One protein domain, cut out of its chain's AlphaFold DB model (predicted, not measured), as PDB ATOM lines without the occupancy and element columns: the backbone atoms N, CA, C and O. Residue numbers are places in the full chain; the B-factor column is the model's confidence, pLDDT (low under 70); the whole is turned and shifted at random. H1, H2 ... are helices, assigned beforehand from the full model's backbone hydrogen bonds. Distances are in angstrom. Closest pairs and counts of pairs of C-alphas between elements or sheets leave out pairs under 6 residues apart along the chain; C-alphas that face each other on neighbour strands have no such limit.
ATOM      1  N   VAL A   2     -12.403  49.868  -4.636       74.12
ATOM      2  CA  VAL A   2     -12.218  50.838  -5.741       74.12
ATOM      3  C   VAL A   2     -10.786  50.814  -6.303       74.12
ATOM      4  O   VAL A   2     -10.599  50.751  -7.512       74.12
ATOM      5  N   PHE A   3      -9.773  50.746  -5.432       65.69
ATOM      6  CA  PHE A   3      -8.362  50.688  -5.841       65.69
ATOM      7  C   PHE A   3      -7.996  49.407  -6.616       65.69
ATOM      8  O   PHE A   3      -7.275  49.463  -7.608       65.69
ATOM      9  N   SER A   4      -8.543  48.252  -6.216       63.62
ATOM     10  CA  SER A   4      -8.328  46.980  -6.920       63.62
ATOM     11  C   SER A   4      -8.997  46.958  -8.296       63.62
ATOM     12  O   SER A   4      -8.434  46.405  -9.235       63.62
ATOM     13  N   ALA A   5     -10.172  47.583  -8.435       71.31
ATOM     14  CA  ALA A   5     -10.838  47.722  -9.727       71.31
ATOM     15  C   ALA A   5     -10.041  48.642 -10.666       71.31
ATOM     16  O   ALA A   5      -9.805  48.280 -11.815       71.31
ATOM     17  N   LEU A   6      -9.557  49.783 -10.161       71.00
ATOM     18  CA  LEU A   6      -8.739  50.723 -10.931       71.00
ATOM     19  C   LEU A   6      -7.454  50.069 -11.460       71.00
ATOM     20  O   LEU A   6      -7.114  50.253 -12.625       71.00
ATOM     21  N   LEU A   7      -6.781  49.265 -10.632       66.38
ATOM     22  CA  LEU A   7      -5.592  48.497 -11.016       66.38
ATOM     23  C   LEU A   7      -5.869  47.502 -12.154       66.38
ATOM     24  O   LEU A   7      -5.140  47.490 -13.141       66.38
ATOM     25  N   LEU A   8      -6.951  46.723 -12.061       68.50
ATOM     26  CA  LEU A   8      -7.330  45.755 -13.101       68.50
ATOM     27  C   LEU A   8      -7.731  46.415 -14.429       68.50
ATOM     28  O   LEU A   8      -7.533  45.825 -15.486       68.50
ATOM     29  N   LEU A   9      -8.302  47.620 -14.378       68.38
ATOM     30  CA  LEU A   9      -8.747  48.375 -15.555       68.38
ATOM     31  C   LEU A   9      -7.605  49.122 -16.263       68.38
ATOM     32  O   LEU A   9      -7.704  49.382 -17.459       68.38
ATOM     33  N   THR A  10      -6.543  49.484 -15.540       67.88
ATOM     34  CA  THR A  10      -5.432  50.301 -16.070       67.88
ATOM     35  C   THR A  10      -4.187  49.495 -16.416       67.88
ATOM     36  O   THR A  10      -3.391  49.946 -17.237       67.88
ATOM     37  N   SER A  11      -4.004  48.313 -15.818       64.81
ATOM     38  CA  SER A  11      -2.796  47.501 -15.985       64.81
ATOM     39  C   SER A  11      -3.062  46.268 -16.846       64.81
ATOM     40  O   SER A  11      -3.942  45.461 -16.547       64.81
ATOM     41  N   GLU A  12      -2.261  46.068 -17.894       68.44
ATOM     42  CA  GLU A  12      -2.292  44.817 -18.655       68.44
ATOM     43  C   GLU A  12      -1.754  43.659 -17.795       68.44
ATOM     44  O   GLU A  12      -0.766  43.809 -17.075       68.44
ATOM     45  N   ALA A  13      -2.319  42.453 -17.939       64.12
ATOM     46  CA  ALA A  13      -1.837  41.239 -17.255       64.12
ATOM     47  C   ALA A  13      -0.322  40.988 -17.447       64.12
ATOM     48  O   ALA A  13       0.354  40.418 -16.589       64.12
ATOM     49  N   ARG A  14       0.228  41.464 -18.570       64.62
ATOM     50  CA  ARG A  14       1.658  41.428 -18.895       64.62
ATOM     51  C   ARG A  14       2.523  42.261 -17.946       64.62
ATOM     52  O   ARG A  14       3.655  41.864 -17.677       64.62
ATOM     53  N   ASP A  15       2.022  43.387 -17.448       68.38
ATOM     54  CA  ASP A  15       2.787  44.288 -16.581       68.38
ATOM     55  C   ASP A  15       2.946  43.699 -15.171       68.38
ATOM     56  O   ASP A  15       4.029  43.785 -14.590       68.38
ATOM     57  N   TYR A  16       1.943  42.960 -14.685       68.62
ATOM     58  CA  TYR A  16       2.057  42.168 -13.455       68.62
ATOM     59  C   TYR A  16       3.084  41.039 -13.575       68.62
ATOM     60  O   TYR A  16       3.873  40.817 -12.658       68.62
ATOM     61  N   LEU A  17       3.128  40.345 -14.716       66.69
ATOM     62  CA  LEU A  17       4.122  39.290 -14.940       66.69
ATOM     63  C   LEU A  17       5.549  39.843 -14.963       66.69
ATOM     64  O   LEU A  17       6.453  39.227 -14.397       66.69
ATOM     65  N   LEU A  18       5.750  41.027 -15.546       67.19
ATOM     66  CA  LEU A  18       7.035  41.729 -15.502       67.19
ATOM     67  C   LEU A  18       7.408  42.169 -14.079       67.19
ATOM     68  O   LEU A  18       8.580  42.066 -13.714       67.19
ATOM     69  N   ALA A  19       6.438  42.591 -13.264       66.38
ATOM     70  CA  ALA A  19       6.664  42.894 -11.851       66.38
ATOM     71  C   ALA A  19       7.100  41.646 -11.057       66.38
ATOM     72  O   ALA A  19       8.064  41.706 -10.294       66.38
ATOM     73  N   PHE A  20       6.486  40.480 -11.300       68.75
ATOM     74  CA  PHE A  20       6.908  39.223 -10.667       68.75
ATOM     75  C   PHE A  20       8.329  38.798 -11.061       68.75
ATOM     76  O   PHE A  20       9.073  38.304 -10.213       68.75
ATOM     77  N   VAL A  21       8.750  39.045 -12.306       67.31
ATOM     78  CA  VAL A  21      10.145  38.811 -12.734       67.31
ATOM     79  C   VAL A  21      11.118  39.667 -11.923       67.31
ATOM     80  O   VAL A  21      12.190  39.199 -11.534       67.31
ATOM     81  N   GLN A  22      10.753  40.921 -11.646       65.69
ATOM     82  CA  GLN A  22      11.580  41.835 -10.856       65.69
ATOM     83  C   GLN A  22      11.669  41.424  -9.378       65.69
ATOM     84  O   GLN A  22      12.700  41.660  -8.748       65.69
ATOM     85  N   CYS A  23      10.671  40.710  -8.854       65.88
ATOM     86  CA  CYS A  23      10.658  40.136  -7.503       65.88
ATOM     87  C   CYS A  23      11.525  38.866  -7.331       65.88
ATOM     88  O   CYS A  23      11.296  38.097  -6.401       65.88
ATOM     89  N   LYS A  24      12.545  38.657  -8.179       67.00
ATOM     90  CA  LYS A  24      13.467  37.496  -8.178       67.00
ATOM     91  C   LYS A  24      12.854  36.151  -8.607       67.00
ATOM     92  O   LYS A  24      13.436  35.107  -8.317       67.00
ATOM     93  N   LEU A  25      11.733  36.139  -9.330       70.12
ATOM     94  CA  LEU A  25      11.235  34.897  -9.932       70.12
ATOM     95  C   LEU A  25      12.213  34.404 -11.021       70.12
ATOM     96  O   LEU A  25      12.693  35.222 -11.813       70.12
ATOM     97  N   PRO A  26      12.495  33.088 -11.123       75.62
ATOM     98  CA  PRO A  26      13.256  32.544 -12.239       75.62
ATOM     99  C   PRO A  26      12.644  32.967 -13.579       75.62
ATOM    100  O   PRO A  26      11.449  32.788 -13.820       75.62
ATOM    101  N   TYR A  27      13.478  33.513 -14.464       74.25
ATOM    102  CA  TYR A  27      13.053  34.048 -15.763       74.25
ATOM    103  C   TYR A  27      12.271  33.032 -16.608       74.25
ATOM    104  O   TYR A  27      11.352  33.396 -17.334       74.25
ATOM    105  N   GLU A  28      12.614  31.754 -16.489       77.50
ATOM    106  CA  GLU A  28      11.977  30.653 -17.212       77.50
ATOM    107  C   GLU A  28      10.496  30.531 -16.863       77.50
ATOM    108  O   GLU A  28       9.661  30.404 -17.751       77.50
ATOM    109  N   ILE A  29      10.165  30.650 -15.576       79.69
ATOM    110  CA  ILE A  29       8.785  30.576 -15.097       79.69
ATOM    111  C   ILE A  29       8.004  31.777 -15.617       79.69
ATOM    112  O   ILE A  29       6.915  31.621 -16.162       79.69
ATOM    113  N   ALA A  30       8.585  32.970 -15.533       78.25
ATOM    114  CA  ALA A  30       7.942  34.163 -16.062       78.25
ATOM    115  C   ALA A  30       7.706  34.097 -17.576       78.25
ATOM    116  O   ALA A  30       6.644  34.491 -18.058       78.25
ATOM    117  N   PHE A  31       8.677  33.572 -18.327       80.06
ATOM    118  CA  PHE A  31       8.546  33.365 -19.764       80.06
ATOM    119  C   PHE A  31       7.443  32.349 -20.089       80.06
ATOM    120  O   PHE A  31       6.634  32.603 -20.982       80.06
ATOM    121  N   MET A  32       7.362  31.238 -19.346       84.44
ATOM    122  CA  MET A  32       6.294  30.247 -19.509       84.44
ATOM    123  C   MET A  32       4.915  30.869 -19.280       84.44
ATOM    124  O   MET A  32       4.024  30.696 -20.111       84.44
ATOM    125  N   VAL A  33       4.743  31.651 -18.211       85.62
ATOM    126  CA  VAL A  33       3.450  32.283 -17.911       85.62
ATOM    127  C   VAL A  33       3.094  33.357 -18.943       85.62
ATOM    128  O   VAL A  33       1.951  33.418 -19.388       85.62
ATOM    129  N   MET A  34       4.061  34.168 -19.384       81.38
ATOM    130  CA  MET A  34       3.834  35.160 -20.442       81.38
ATOM    131  C   MET A  34       3.421  34.497 -21.763       81.38
ATOM    132  O   MET A  34       2.499  34.964 -22.431       81.38
ATOM    133  N   THR A  35       4.076  33.392 -22.117       85.44
ATOM    134  CA  THR A  35       3.756  32.617 -23.320       85.44
ATOM    135  C   THR A  35       2.367  31.985 -23.208       85.44
ATOM    136  O   THR A  35       1.574  32.092 -24.139       85.44
ATOM    137  N   ALA A  36       2.019  31.421 -22.047       87.38
ATOM    138  CA  ALA A  36       0.690  30.872 -21.784       87.38
ATOM    139  C   ALA A  36      -0.414  31.940 -21.879       87.38
ATOM    140  O   ALA A  36      -1.438  31.713 -22.523       87.38
ATOM    141  N   ALA A  37      -0.188  33.132 -21.315       85.44
ATOM    142  CA  ALA A  37      -1.127  34.250 -21.407       85.44
ATOM    143  C   ALA A  37      -1.361  34.694 -22.864       85.44
ATOM    144  O   ALA A  37      -2.484  35.028 -23.232       85.44
ATOM    145  N   HIS A  38      -0.323  34.649 -23.706       84.62
ATOM    146  CA  HIS A  38      -0.438  34.926 -25.139       84.62
ATOM    147  C   HIS A  38      -1.102  33.781 -25.925       84.62
ATOM    148  O   HIS A  38      -1.766  34.028 -26.926       84.62
ATOM    149  N   PHE A  39      -0.960  32.527 -25.489       87.44
ATOM    150  CA  PHE A  39      -1.620  31.380 -26.124       87.44
ATOM    151  C   PHE A  39      -3.114  31.287 -25.826       87.44
ATOM    152  O   PHE A  39      -3.848  30.740 -26.641       87.44
ATOM    153  N   MET A  40      -3.581  31.855 -24.714       90.56
ATOM    154  CA  MET A  40      -5.001  31.860 -24.356       90.56
ATOM    155  C   MET A  40      -5.932  32.415 -25.458       90.56
ATOM    156  O   MET A  40      -6.883  31.716 -25.809       90.56
ATOM    157  N   PRO A  41      -5.701  33.615 -26.039       89.62
ATOM    158  CA  PRO A  41      -6.552  34.124 -27.119       89.62
ATOM    159  C   PRO A  41      -6.504  33.236 -28.368       89.62
ATOM    160  O   PRO A  41      -7.542  32.922 -28.929       89.62
ATOM    161  N   ILE A  42      -5.322  32.744 -28.740       90.62
ATOM    162  CA  ILE A  42      -5.147  31.845 -29.888       90.62
ATOM    163  C   ILE A  42      -5.966  30.559 -29.718       90.62
ATOM    164  O   ILE A  42      -6.668  30.141 -30.633       90.62
ATOM    165  N   LEU A  43      -5.869  29.920 -28.548       90.44
ATOM    166  CA  LEU A  43      -6.596  28.681 -28.258       90.44
ATOM    167  C   LEU A  43      -8.106  28.903 -28.250       90.44
ATOM    168  O   LEU A  43      -8.860  28.005 -28.617       90.44
ATOM    169  N   ARG A  44      -8.552  30.092 -27.831       91.69
ATOM    170  CA  ARG A  44      -9.961  30.474 -27.897       91.69
ATOM    171  C   ARG A  44     -10.442  30.531 -29.344       91.69
ATOM    172  O   ARG A  44     -11.494  29.967 -29.626       91.69
ATOM    173  N   ASP A  45      -9.692  31.182 -30.225       93.44
ATOM    174  CA  ASP A  45     -10.061  31.312 -31.637       93.44
ATOM    175  C   ASP A  45     -10.100  29.934 -32.316       93.44
ATOM    176  O   ASP A  45     -11.092  29.580 -32.946       93.44
ATOM    177  N   GLU A  46      -9.104  29.084 -32.064       90.88
ATOM    178  CA  GLU A  46      -9.073  27.719 -32.603       90.88
ATOM    179  C   GLU A  46     -10.213  26.843 -32.048       90.88
ATOM    180  O   GLU A  46     -10.821  26.056 -32.777       90.88
ATOM    181  N   ALA A  47     -10.580  27.010 -30.774       91.06
ATOM    182  CA  ALA A  47     -11.743  26.338 -30.201       91.06
ATOM    183  C   ALA A  47     -13.064  26.806 -30.837       91.06
ATOM    184  O   ALA A  47     -13.967  25.987 -31.032       91.06
ATOM    185  N   LEU A  48     -13.184  28.095 -31.175       92.62
ATOM    186  CA  LEU A  48     -14.340  28.638 -31.892       92.62
ATOM    187  C   LEU A  48     -14.408  28.100 -33.325       92.62
ATOM    188  O   LEU A  48     -15.480  27.688 -33.763       92.62
ATOM    189  N   ASP A  49     -13.278  28.000 -34.020       91.19
ATOM    190  CA  ASP A  49     -13.213  27.418 -35.364       91.19
ATOM    191  C   ASP A  49     -13.633  25.944 -35.364       91.19
ATOM    192  O   ASP A  49     -14.462  25.518 -36.176       91.19
ATOM    193  N   VAL A  50     -13.133  25.161 -34.401       90.00
ATOM    194  CA  VAL A  50     -13.553  23.764 -34.199       90.00
ATOM    195  C   VAL A  50     -15.048  23.694 -33.877       90.00
ATOM    196  O   VAL A  50     -15.748  22.813 -34.387       90.00
ATOM    197  N   TYR A  51     -15.562  24.629 -33.077       89.19
ATOM    198  CA  TYR A  51     -16.989  24.732 -32.776       89.19
ATOM    199  C   TYR A  51     -17.836  24.986 -34.022       89.19
ATOM    200  O   TYR A  51     -18.793  24.245 -34.274       89.19
ATOM    201  N   HIS A  52     -17.453  25.951 -34.853       89.31
ATOM    202  CA  HIS A  52     -18.141  26.233 -36.107       89.31
ATOM    203  C   HIS A  52     -18.047  25.061 -37.095       89.31
ATOM    204  O   HIS A  52     -19.049  24.708 -37.719       89.31
ATOM    205  N   ALA A  53     -16.900  24.383 -37.183       89.06
ATOM    206  CA  ALA A  53     -16.728  23.208 -38.038       89.06
ATOM    207  C   ALA A  53     -17.641  22.039 -37.623       89.06
ATOM    208  O   ALA A  53     -18.248  21.382 -38.475       89.06
ATOM    209  N   VAL A  54     -17.780  21.785 -36.319       85.31
ATOM    210  CA  VAL A  54     -18.707  20.768 -35.793       85.31
ATOM    211  C   VAL A  54     -20.163  21.172 -36.022       85.31
ATOM    212  O   VAL A  54     -20.991  20.316 -36.340       85.31
ATOM    213  N   GLN A  55     -20.486  22.460 -35.936       85.06
ATOM    214  CA  GLN A  55     -21.826  22.957 -36.243       85.06
ATOM    215  C   GLN A  55     -22.179  22.779 -37.731       85.06
ATOM    216  O   GLN A  55     -23.275  22.313 -38.040       85.06
ATOM    217  N   MET A  56     -21.234  23.032 -38.646       87.00
ATOM    218  CA  MET A  56     -21.417  22.796 -40.089       87.00
ATOM    219  C   MET A  56     -21.590  21.316 -40.452       87.00
ATOM    220  O   MET A  56     -22.277  21.000 -41.419       87.00
ATOM    221  N   ARG A  57     -21.037  20.387 -39.660       82.31
ATOM    222  CA  ARG A  57     -21.263  18.937 -39.827       82.31
ATOM    223  C   ARG A  57     -22.679  18.479 -39.435       82.31
ATOM    224  O   ARG A  57     -22.948  17.282 -39.441       82.31
ATOM    225  N   GLY A  58     -23.582  19.405 -39.104       72.06
ATOM    226  CA  GLY A  58     -24.988  19.116 -38.802       72.06
ATOM    227  C   GLY A  58     -25.236  18.667 -37.361       72.06
ATOM    228  O   GLY A  58     -26.346  18.265 -37.017       72.06
ATOM    229  N   THR A  59     -24.223  18.737 -36.493       72.38
ATOM    230  CA  THR A  59     -24.376  18.443 -35.064       72.38
ATOM    231  C   THR A  59     -25.065  19.615 -34.362       72.38
ATOM    232  O   THR A  59     -24.425  20.572 -33.926       72.38
ATOM    233  N   GLU A  60     -26.394  19.554 -34.230       69.06
ATOM    234  CA  GLU A  60     -27.164  20.508 -33.424       69.06
ATOM    235  C   GLU A  60     -26.939  20.247 -31.923       69.06
ATOM    236  O   GLU A  60     -27.712  19.561 -31.245       69.06
ATOM    237  N   ILE A  61     -25.875  20.837 -31.372       65.75
ATOM    238  CA  ILE A  61     -25.515  20.736 -29.945       65.75
ATOM    239  C   ILE A  61     -26.694  21.164 -29.047       65.75
ATOM    240  O   ILE A  61     -26.892  20.602 -27.970       65.75
ATOM    241  N   ALA A  62     -27.530  22.098 -29.514       65.38
ATOM    242  CA  ALA A  62     -28.713  22.580 -28.807       65.38
ATOM    243  C   ALA A  62     -29.841  21.534 -28.679       65.38
ATOM    244  O   ALA A  62     -30.453  21.459 -27.614       65.38
ATOM    245  N   LYS A  63     -30.090  20.699 -29.703       65.50
ATOM    246  CA  LYS A  63     -31.160  19.676 -29.689       65.50
ATOM    247  C   LYS A  63     -30.711  18.308 -29.158       65.50
ATOM    248  O   LYS A  63     -31.519  17.391 -29.041       65.50
ATOM    249  N   THR A  64     -29.431  18.148 -28.827       67.38
ATOM    250  CA  THR A  64     -28.865  16.850 -28.439       67.38
ATOM    251  C   THR A  64     -29.094  16.533 -26.950       67.38
ATOM    252  O   THR A  64     -28.914  17.390 -26.081       67.38
ATOM    253  N   THR A  65     -29.428  15.276 -26.631       80.81
ATOM    254  CA  THR A  65     -29.516  14.749 -25.252       80.81
ATOM    255  C   THR A  65     -28.191  14.936 -24.496       80.81
ATOM    256  O   THR A  65     -27.120  14.928 -25.105       80.81
ATOM    257  N   LEU A  66     -28.217  15.018 -23.159       78.25
ATOM    258  CA  LEU A  66     -27.015  15.177 -22.314       78.25
ATOM    259  C   LEU A  66     -25.877  14.195 -22.665       78.25
ATOM    260  O   LEU A  66     -24.712  14.583 -22.730       78.25
ATOM    261  N   ARG A  67     -26.215  12.937 -22.981       80.06
ATOM    262  CA  ARG A  67     -25.247  11.898 -23.374       80.06
ATOM    263  C   ARG A  67     -24.593  12.158 -24.737       80.06
ATOM    264  O   ARG A  67     -23.416  11.860 -24.919       80.06
ATOM    265  N   GLY A  68     -25.333  12.729 -25.686       79.81
ATOM    266  CA  GLY A  68     -24.795  13.111 -26.991       79.81
ATOM    267  C   GLY A  68     -23.938  14.376 -26.916       79.81
ATOM    268  O   GLY A  68     -22.897  14.425 -27.564       79.81
ATOM    269  N   LYS A  69     -24.284  15.338 -26.042       81.56
ATOM    270  CA  LYS A  69     -23.432  16.511 -25.764       81.56
ATOM    271  C   LYS A  69     -22.044  16.095 -25.276       81.56
ATOM    272  O   LYS A  69     -21.054  16.593 -25.798       81.56
ATOM    273  N   LEU A  70     -21.959  15.136 -24.347       82.81
ATOM    274  CA  LEU A  70     -20.669  14.611 -23.877       82.81
ATOM    275  C   LEU A  70     -19.821  14.035 -25.020       82.81
ATOM    276  O   LEU A  70     -18.632  14.321 -25.099       82.81
ATOM    277  N   ARG A  71     -20.433  13.254 -25.918       82.75
ATOM    278  CA  ARG A  71     -19.732  12.641 -27.058       82.75
ATOM    279  C   ARG A  71     -19.219  13.679 -28.060       82.75
ATOM    280  O   ARG A  71     -18.168  13.484 -28.662       82.75
ATOM    281  N   VAL A  72     -19.956  14.772 -28.244       83.81
ATOM    282  CA  VAL A  72     -19.520  15.884 -29.095       83.81
ATOM    283  C   VAL A  72     -18.354  16.626 -28.442       83.81
ATOM    284  O   VAL A  72     -17.337  16.824 -29.098       83.81
ATOM    285  N   TYR A  73     -18.440  16.940 -27.145       84.94
ATOM    286  CA  TYR A  73     -17.338  17.589 -26.430       84.94
ATOM    287  C   TYR A  73     -16.049  16.767 -26.480       84.94
ATOM    288  O   TYR A  73     -15.002  17.316 -26.805       84.94
ATOM    289  N   THR A  74     -16.106  15.450 -26.254       85.88
ATOM    290  CA  THR A  74     -14.905  14.603 -26.361       85.88
ATOM    291  C   THR A  74     -14.323  14.591 -27.775       85.88
ATOM    292  O   THR A  74     -13.103  14.622 -27.933       85.88
ATOM    293  N   SER A  75     -15.173  14.614 -28.807       84.25
ATOM    294  CA  SER A  75     -14.735  14.716 -30.203       84.25
ATOM    295  C   SER A  75     -14.092  16.065 -30.545       84.25
ATOM    296  O   SER A  75     -13.294  16.114 -31.478       84.25
ATOM    297  N   MET A  76     -14.434  17.145 -29.837       88.19
ATOM    298  CA  MET A  76     -13.876  18.490 -30.041       88.19
ATOM    299  C   MET A  76     -12.572  18.695 -29.276       88.19
ATOM    300  O   MET A  76     -11.671  19.374 -29.758       88.19
ATOM    301  N   THR A  77     -12.436  18.073 -28.107       90.06
ATOM    302  CA  THR A  77     -11.216  18.180 -27.304       90.06
ATOM    303  C   THR A  77     -10.005  17.600 -28.032       90.06
ATOM    304  O   THR A  77      -8.916  18.155 -27.934       90.06
ATOM    305  N   LEU A  78     -10.181  16.511 -28.787       91.12
ATOM    306  CA  LEU A  78      -9.082  15.849 -29.492       91.12
ATOM    307  C   LEU A  78      -8.368  16.766 -30.513       91.12
ATOM    308  O   LEU A  78      -7.152  16.904 -30.396       91.12
ATOM    309  N   PRO A  79      -9.056  17.427 -31.470       89.88
ATOM    310  CA  PRO A  79      -8.404  18.349 -32.403       89.88
ATOM    311  C   PRO A  79      -7.811  19.586 -31.715       89.88
ATOM    312  O   PRO A  79      -6.736  20.033 -32.100       89.88
ATOM    313  N   ILE A  80      -8.455  20.109 -30.667       91.38
ATOM    314  CA  ILE A  80      -7.914  21.247 -29.904       91.38
ATOM    315  C   ILE A  80      -6.608  20.846 -29.200       91.38
ATOM    316  O   ILE A  80      -5.629  21.592 -29.217       91.38
ATOM    317  N   LEU A  81      -6.562  19.645 -28.615       92.88
ATOM    318  CA  LEU A  81      -5.377  19.138 -27.927       92.88
ATOM    319  C   LEU A  81      -4.215  18.897 -28.897       92.88
ATOM    320  O   LEU A  81      -3.078  19.253 -28.587       92.88
ATOM    321  N   THR A  82      -4.479  18.318 -30.071       93.12
ATOM    322  CA  THR A  82      -3.427  18.108 -31.077       93.12
ATOM    323  C   THR A  82      -2.915  19.432 -31.644       93.12
ATOM    324  O   THR A  82      -1.704  19.569 -31.835       93.12
ATOM    325  N   GLY A  83      -3.789  20.426 -31.841       91.56
ATOM    326  CA  GLY A  83      -3.398  21.795 -32.197       91.56
ATOM    327  C   GLY A  83      -2.483  22.424 -31.143       91.56
ATOM    328  O   GLY A  83      -1.382  22.884 -31.464       91.56
ATOM    329  N   ALA A  84      -2.871  22.341 -29.868       91.31
ATOM    330  CA  ALA A  84      -2.079  22.844 -28.747       91.31
ATOM    331  C   ALA A  84      -0.695  22.171 -28.645       91.31
ATOM    332  O   ALA A  84       0.310  22.860 -28.453       91.31
ATOM    333  N   LEU A  85      -0.620  20.846 -28.822       93.69
ATOM    334  CA  LEU A  85       0.644  20.099 -28.799       93.69
ATOM    335  C   LEU A  85       1.586  20.517 -29.934       93.69
ATOM    336  O   LEU A  85       2.756  20.803 -29.678       93.69
ATOM    337  N   ARG A  86       1.082  20.632 -31.170       93.31
ATOM    338  CA  ARG A  86       1.891  21.093 -32.316       93.31
ATOM    339  C   ARG A  86       2.411  22.512 -32.102       93.31
ATOM    340  O   ARG A  86       3.556  22.808 -32.430       93.31
ATOM    341  N   ARG A  87       1.596  23.394 -31.515       91.06
ATOM    342  CA  ARG A  87       1.998  24.766 -31.169       91.06
ATOM    343  C   ARG A  87       3.123  24.780 -30.132       91.06
ATOM    344  O   ARG A  87       4.075  25.549 -30.269       91.06
ATOM    345  N   ALA A  88       3.014  23.939 -29.104       92.31
ATOM    346  CA  ALA A  88       4.037  23.807 -28.073       92.31
ATOM    347  C   ALA A  88       5.367  23.321 -28.672       92.31
ATOM    348  O   ALA A  88       6.407  23.922 -28.407       92.31
ATOM    349  N   GLU A  89       5.321  22.317 -29.549       94.62
ATOM    350  CA  GLU A  89       6.488  21.796 -30.268       94.62
ATOM    351  C   GLU A  89       7.148  22.870 -31.147       94.62
ATOM    352  O   GLU A  89       8.343  23.138 -31.013       94.62
ATOM    353  N   GLN A  90       6.363  23.575 -31.969       93.69
ATOM    354  CA  GLN A  90       6.855  24.687 -32.792       93.69
ATOM    355  C   GLN A  90       7.513  25.787 -31.951       93.69
ATOM    356  O   GLN A  90       8.536  26.352 -32.341       93.69
ATOM    357  N   THR A  91       6.937  26.083 -30.787       91.75
ATOM    358  CA  THR A  91       7.476  27.090 -29.871       91.75
ATOM    359  C   THR A  91       8.788  26.617 -29.254       91.75
ATOM    360  O   THR A  91       9.730  27.404 -29.197       91.75
ATOM    361  N   SER A  92       8.894  25.343 -28.870       92.19
ATOM    362  CA  SER A  92      10.140  24.751 -28.365       92.19
ATOM    363  C   SER A  92      11.254  24.822 -29.407       92.19
ATOM    364  O   SER A  92      12.327  25.350 -29.124       92.19
ATOM    365  N   ILE A  93      10.972  24.400 -30.642       93.62
ATOM    366  CA  ILE A  93      11.935  24.449 -31.752       93.62
ATOM    367  C   ILE A  93      12.387  25.895 -32.007       93.62
ATOM    368  O   ILE A  93      13.578  26.170 -32.147       93.62
ATOM    369  N   ALA A  94      11.455  26.854 -32.011       92.31
ATOM    370  CA  ALA A  94      11.783  28.269 -32.181       92.31
ATOM    371  C   ALA A  94      12.608  28.839 -31.011       92.31
ATOM    372  O   ALA A  94      13.452  29.716 -31.216       92.31
ATOM    373  N   MET A  95      12.374  28.368 -29.784       90.56
ATOM    374  CA  MET A  95      13.151  28.750 -28.604       90.56
ATOM    375  C   MET A  95      14.579  28.205 -28.677       90.56
ATOM    376  O   MET A  95      15.525  28.956 -28.426       90.56
ATOM    377  N   GLU A  96      14.746  26.942 -29.060       89.00
ATOM    378  CA  GLU A  96      16.055  26.310 -29.248       89.00
ATOM    379  C   GLU A  96      16.852  26.995 -30.361       89.00
ATOM    380  O   GLU A  96      17.998  27.386 -30.141       89.00
ATOM    381  N   ALA A  97      16.220  27.272 -31.507       91.44
ATOM    382  CA  ALA A  97      16.842  27.998 -32.616       91.44
ATOM    383  C   ALA A  97      17.308  29.415 -32.223       91.44
ATOM    384  O   ALA A  97      18.285  29.932 -32.762       91.44
ATOM    385  N   ARG A  98      16.632  30.050 -31.255       86.94
ATOM    386  CA  ARG A  98      17.004  31.362 -30.691       86.94
ATOM    387  C   ARG A  98      17.968  31.266 -29.505       86.94
ATOM    388  O   ARG A  98      18.154  32.261 -28.796       86.94
ATOM    389  N   ALA A  99      18.551  30.093 -29.257       83.88
ATOM    390  CA  ALA A  99      19.468  29.844 -28.151       83.88
ATOM    391  C   ALA A  99      18.862  30.264 -26.790       83.88
ATOM    392  O   ALA A  99      19.495  30.929 -25.954       83.88
ATOM    393  N   PHE A 100      17.583  29.932 -26.564       77.06
ATOM    394  CA  PHE A 100      16.955  30.090 -25.252       77.06
ATOM    395  C   PHE A 100      17.787  29.322 -24.202       77.06
ATOM    396  O   PHE A 100      18.251  28.226 -24.479       77.06
ATOM    397  N   ARG A 101      18.053  29.924 -23.030       72.44
ATOM    398  CA  ARG A 101      19.033  29.471 -22.002       72.44
ATOM    399  C   ARG A 101      20.545  29.510 -22.325       72.44
ATOM    400  O   ARG A 101      21.322  29.244 -21.418       72.44
ATOM    401  N   ALA A 102      21.007  29.934 -23.505       71.56
ATOM    402  CA  ALA A 102      22.454  29.913 -23.806       71.56
ATOM    403  C   ALA A 102      23.333  30.897 -22.995       71.56
ATOM    404  O   ALA A 102      24.535  30.681 -22.877       71.56
ATOM    405  N   LEU A 114       9.737  52.012 -12.261       58.69
ATOM    406  CA  LEU A 114       8.832  52.631 -11.301       58.69
ATOM    407  C   LEU A 114       8.799  54.130 -11.590       58.69
ATOM    408  O   LEU A 114       9.851  54.779 -11.617       58.69
ATOM    409  N   SER A 115       7.609  54.657 -11.852       68.88
ATOM    410  CA  SER A 115       7.420  56.098 -11.951       68.88
ATOM    411  C   SER A 115       7.477  56.708 -10.550       68.88
ATOM    412  O   SER A 115       7.169  56.050  -9.555       68.88
ATOM    413  N   SER A 116       7.842  57.986 -10.442       66.31
ATOM    414  CA  SER A 116       7.792  58.710  -9.164       66.31
ATOM    415  C   SER A 116       6.382  58.708  -8.560       66.31
ATOM    416  O   SER A 116       6.237  58.638  -7.342       66.31
ATOM    417  N   ALA A 117       5.346  58.690  -9.406       70.31
ATOM    418  CA  ALA A 117       3.954  58.539  -8.988       70.31
ATOM    419  C   ALA A 117       3.676  57.182  -8.309       70.31
ATOM    420  O   ALA A 117       2.962  57.141  -7.308       70.31
ATOM    421  N   ASP A 118       4.295  56.091  -8.779       68.62
ATOM    422  CA  ASP A 118       4.121  54.755  -8.188       68.62
ATOM    423  C   ASP A 118       4.711  54.698  -6.775       68.62
ATOM    424  O   ASP A 118       4.128  54.088  -5.882       68.62
ATOM    425  N   ILE A 119       5.842  55.381  -6.550       73.44
ATOM    426  CA  ILE A 119       6.493  55.472  -5.234       73.44
ATOM    427  C   ILE A 119       5.612  56.250  -4.251       73.44
ATOM    428  O   ILE A 119       5.437  55.823  -3.109       73.44
ATOM    429  N   VAL A 120       5.020  57.364  -4.692       76.69
ATOM    430  CA  VAL A 120       4.104  58.158  -3.858       76.69
ATOM    431  C   VAL A 120       2.875  57.335  -3.475       76.69
ATOM    432  O   VAL A 120       2.511  57.300  -2.299       76.69
ATOM    433  N   CYS A 121       2.270  56.612  -4.421       75.38
ATOM    434  CA  CYS A 121       1.141  55.726  -4.128       75.38
ATOM    435  C   CYS A 121       1.527  54.568  -3.193       75.38
ATOM    436  O   CYS A 121       0.774  54.269  -2.264       75.38
ATOM    437  N   LEU A 122       2.698  53.953  -3.390       77.50
ATOM    438  CA  LEU A 122       3.191  52.856  -2.550       77.50
ATOM    439  C   LEU A 122       3.329  53.268  -1.078       77.50
ATOM    440  O   LEU A 122       3.080  52.452  -0.198       77.50
ATOM    441  N   VAL A 123       3.713  54.519  -0.808       78.81
ATOM    442  CA  VAL A 123       3.904  55.034   0.558       78.81
ATOM    443  C   VAL A 123       2.612  55.613   1.140       78.81
ATOM    444  O   VAL A 123       2.304  55.376   2.308       78.81
ATOM    445  N   ALA A 124       1.826  56.344   0.349       78.06
ATOM    446  CA  ALA A 124       0.631  57.032   0.838       78.06
ATOM    447  C   ALA A 124      -0.489  56.067   1.266       78.06
ATOM    448  O   ALA A 124      -1.170  56.313   2.261       78.06
ATOM    449  N   ILE A 125      -0.666  54.956   0.546       80.38
ATOM    450  CA  ILE A 125      -1.723  53.971   0.822       80.38
ATOM    451  C   ILE A 125      -1.548  53.287   2.190       80.38
ATOM    452  O   ILE A 125      -2.485  53.355   2.988       80.38
ATOM    453  N   PRO A 126      -0.397  52.662   2.521       79.25
ATOM    454  CA  PRO A 126      -0.216  52.036   3.827       79.25
ATOM    455  C   PRO A 126      -0.297  53.058   4.965       79.25
ATOM    456  O   PRO A 126      -0.881  52.756   6.005       79.25
ATOM    457  N   LEU A 127       0.201  54.283   4.752       82.19
ATOM    458  CA  LEU A 127       0.131  55.360   5.739       82.19
ATOM    459  C   LEU A 127      -1.322  55.741   6.071       82.19
ATOM    460  O   LEU A 127      -1.687  55.815   7.243       82.19
ATOM    461  N   LEU A 128      -2.167  55.918   5.049       81.00
ATOM    462  CA  LEU A 128      -3.595  56.202   5.218       81.00
ATOM    463  C   LEU A 128      -4.333  55.043   5.897       81.00
ATOM    464  O   LEU A 128      -5.160  55.277   6.779       81.00
ATOM    465  N   THR A 129      -4.018  53.793   5.536       79.62
ATOM    466  CA  THR A 129      -4.628  52.628   6.196       79.62
ATOM    467  C   THR A 129      -4.209  52.507   7.659       79.62
ATOM    468  O   THR A 129      -5.058  52.240   8.504       79.62
ATOM    469  N   ALA A 130      -2.939  52.759   7.984       81.75
ATOM    470  CA  ALA A 130      -2.448  52.729   9.358       81.75
ATOM    471  C   ALA A 130      -3.074  53.852  10.196       81.75
ATOM    472  O   ALA A 130      -3.511  53.600  11.317       81.75
ATOM    473  N   ALA A 131      -3.197  55.061   9.638       81.44
ATOM    474  CA  ALA A 131      -3.853  56.186  10.302       81.44
ATOM    475  C   ALA A 131      -5.326  55.886  10.624       81.44
ATOM    476  O   ALA A 131      -5.750  56.088  11.759       81.44
ATOM    477  N   SER A 132      -6.077  55.328   9.665       80.31
ATOM    478  CA  SER A 132      -7.468  54.899   9.876       80.31
ATOM    479  C   SER A 132      -7.595  53.841  10.974       80.31
ATOM    480  O   SER A 132      -8.550  53.874  11.752       80.31
ATOM    481  N   LEU A 133      -6.653  52.899  11.041       81.44
ATOM    482  CA  LEU A 133      -6.681  51.811  12.016       81.44
ATOM    483  C   LEU A 133      -6.381  52.320  13.432       81.44
ATOM    484  O   LEU A 133      -7.035  51.914  14.384       81.44
ATOM    485  N   VAL A 134      -5.446  53.266  13.558       84.31
ATOM    486  CA  VAL A 134      -5.120  53.926  14.829       84.31
ATOM    487  C   VAL A 134      -6.300  54.758  15.333       84.31
ATOM    488  O   VAL A 134      -6.643  54.669  16.509       84.31
ATOM    489  N   THR A 135      -6.982  55.502  14.457       78.12
ATOM    490  CA  THR A 135      -8.182  56.259  14.852       78.12
ATOM    491  C   THR A 135      -9.341  55.362  15.291       78.12
ATOM    492  O   THR A 135     -10.061  55.737  16.206       78.12
ATOM    493  N   SER A 136      -9.499  54.170  14.702       72.81
ATOM    494  CA  SER A 136     -10.519  53.193  15.122       72.81
ATOM    495  C   SER A 136     -10.165  52.397  16.380       72.81
ATOM    496  O   SER A 136     -11.037  51.736  16.921       72.81
ATOM    497  N   ILE A 137      -8.904  52.399  16.820       80.06
ATOM    498  CA  ILE A 137      -8.482  51.758  18.081       80.06
ATOM    499  C   ILE A 137      -8.589  52.736  19.263       80.06
ATOM    500  O   ILE A 137      -8.700  52.309  20.408       80.06
ATOM    501  N   ILE A 138      -8.523  54.044  18.992       74.75
ATOM    502  CA  ILE A 138      -8.550  55.113  20.003       74.75
ATOM    503  C   ILE A 138      -9.982  55.578  20.336       74.75
ATOM    504  O   ILE A 138     -10.195  56.112  21.425       74.75
ATOM    505  N   ILE A 139     -10.940  55.390  19.423       62.97
ATOM    506  CA  ILE A 139     -12.381  55.673  19.594       62.97
ATOM    507  C   ILE A 139     -13.104  54.375  19.946       62.97
ATOM    508  O   ILE A 139     -13.935  54.408  20.880       62.97
TER     509      ILE A 139
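This is residues 2 to 102 and 114 to 139 of the 139 residues of a protein of Actinobacteria bacterium (UniProt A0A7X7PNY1). Two long helices, H3 and H4, cross in a splayed helical hairpin, and short H2 folds back on residues 27 to 34 of H3. H1 and H5 touch no helix, and H5 lies beyond the cut, far from the hairpin. The printed part has 127 residues with five named helices in the order H1 to H5 and no named strand, and its class is all helix. It is extended and flat, with a radius of gyration of the C-alphas of 23.6 A and spans of 69 by 49 by 21 A.

H1, residues 2 to 10, is apart from H2, residues 13 to 22. H2 touches H3, residues 27 to 56, with a shallow tilt of 22 degrees, opposite ways; the closest C-alphas, of Val 21 and Ala 30, are 6.1 A apart. Residues 43 to 54 of H3 touch residues 76 to 84 of H4, which spans residues 66 to 97; the closest C-alphas, of Ala 47 and Ile 80, are 6.4 A apart. This hairpin has a steep tilt of 41 degrees, opposite ways. H5, residues 116 to 138, is apart from the other helices. In H1 and H2 every O i to N i+4 pair is within hydrogen-bond range; H3 has 24 of 26, H4 26 of 28 and H5 18 of 19.

H1 begins at C-alpha 2, (-12.218, 50.838, -5.741). H3 is 43.7 A long, with a kink of 34 degrees near residue 40. H4 is 46.8 A long and begins at C-alpha 66, (-27.015, 15.177, -22.314). H5 is 33.6 A long and ends at C-alpha 138, (-8.550, 55.113, 20.003).

The C-alphas farthest apart, of Arg 57 and Ile 138, are 71.1 A apart. Residues 103 to 113 are not printed, and C-alphas 102 and 114 are 29.3 A apart across the cut. Of the links printed whole, none is long. The pLDDT is under 70 in 30 residues, among them 7 to 24 and 60 to 64.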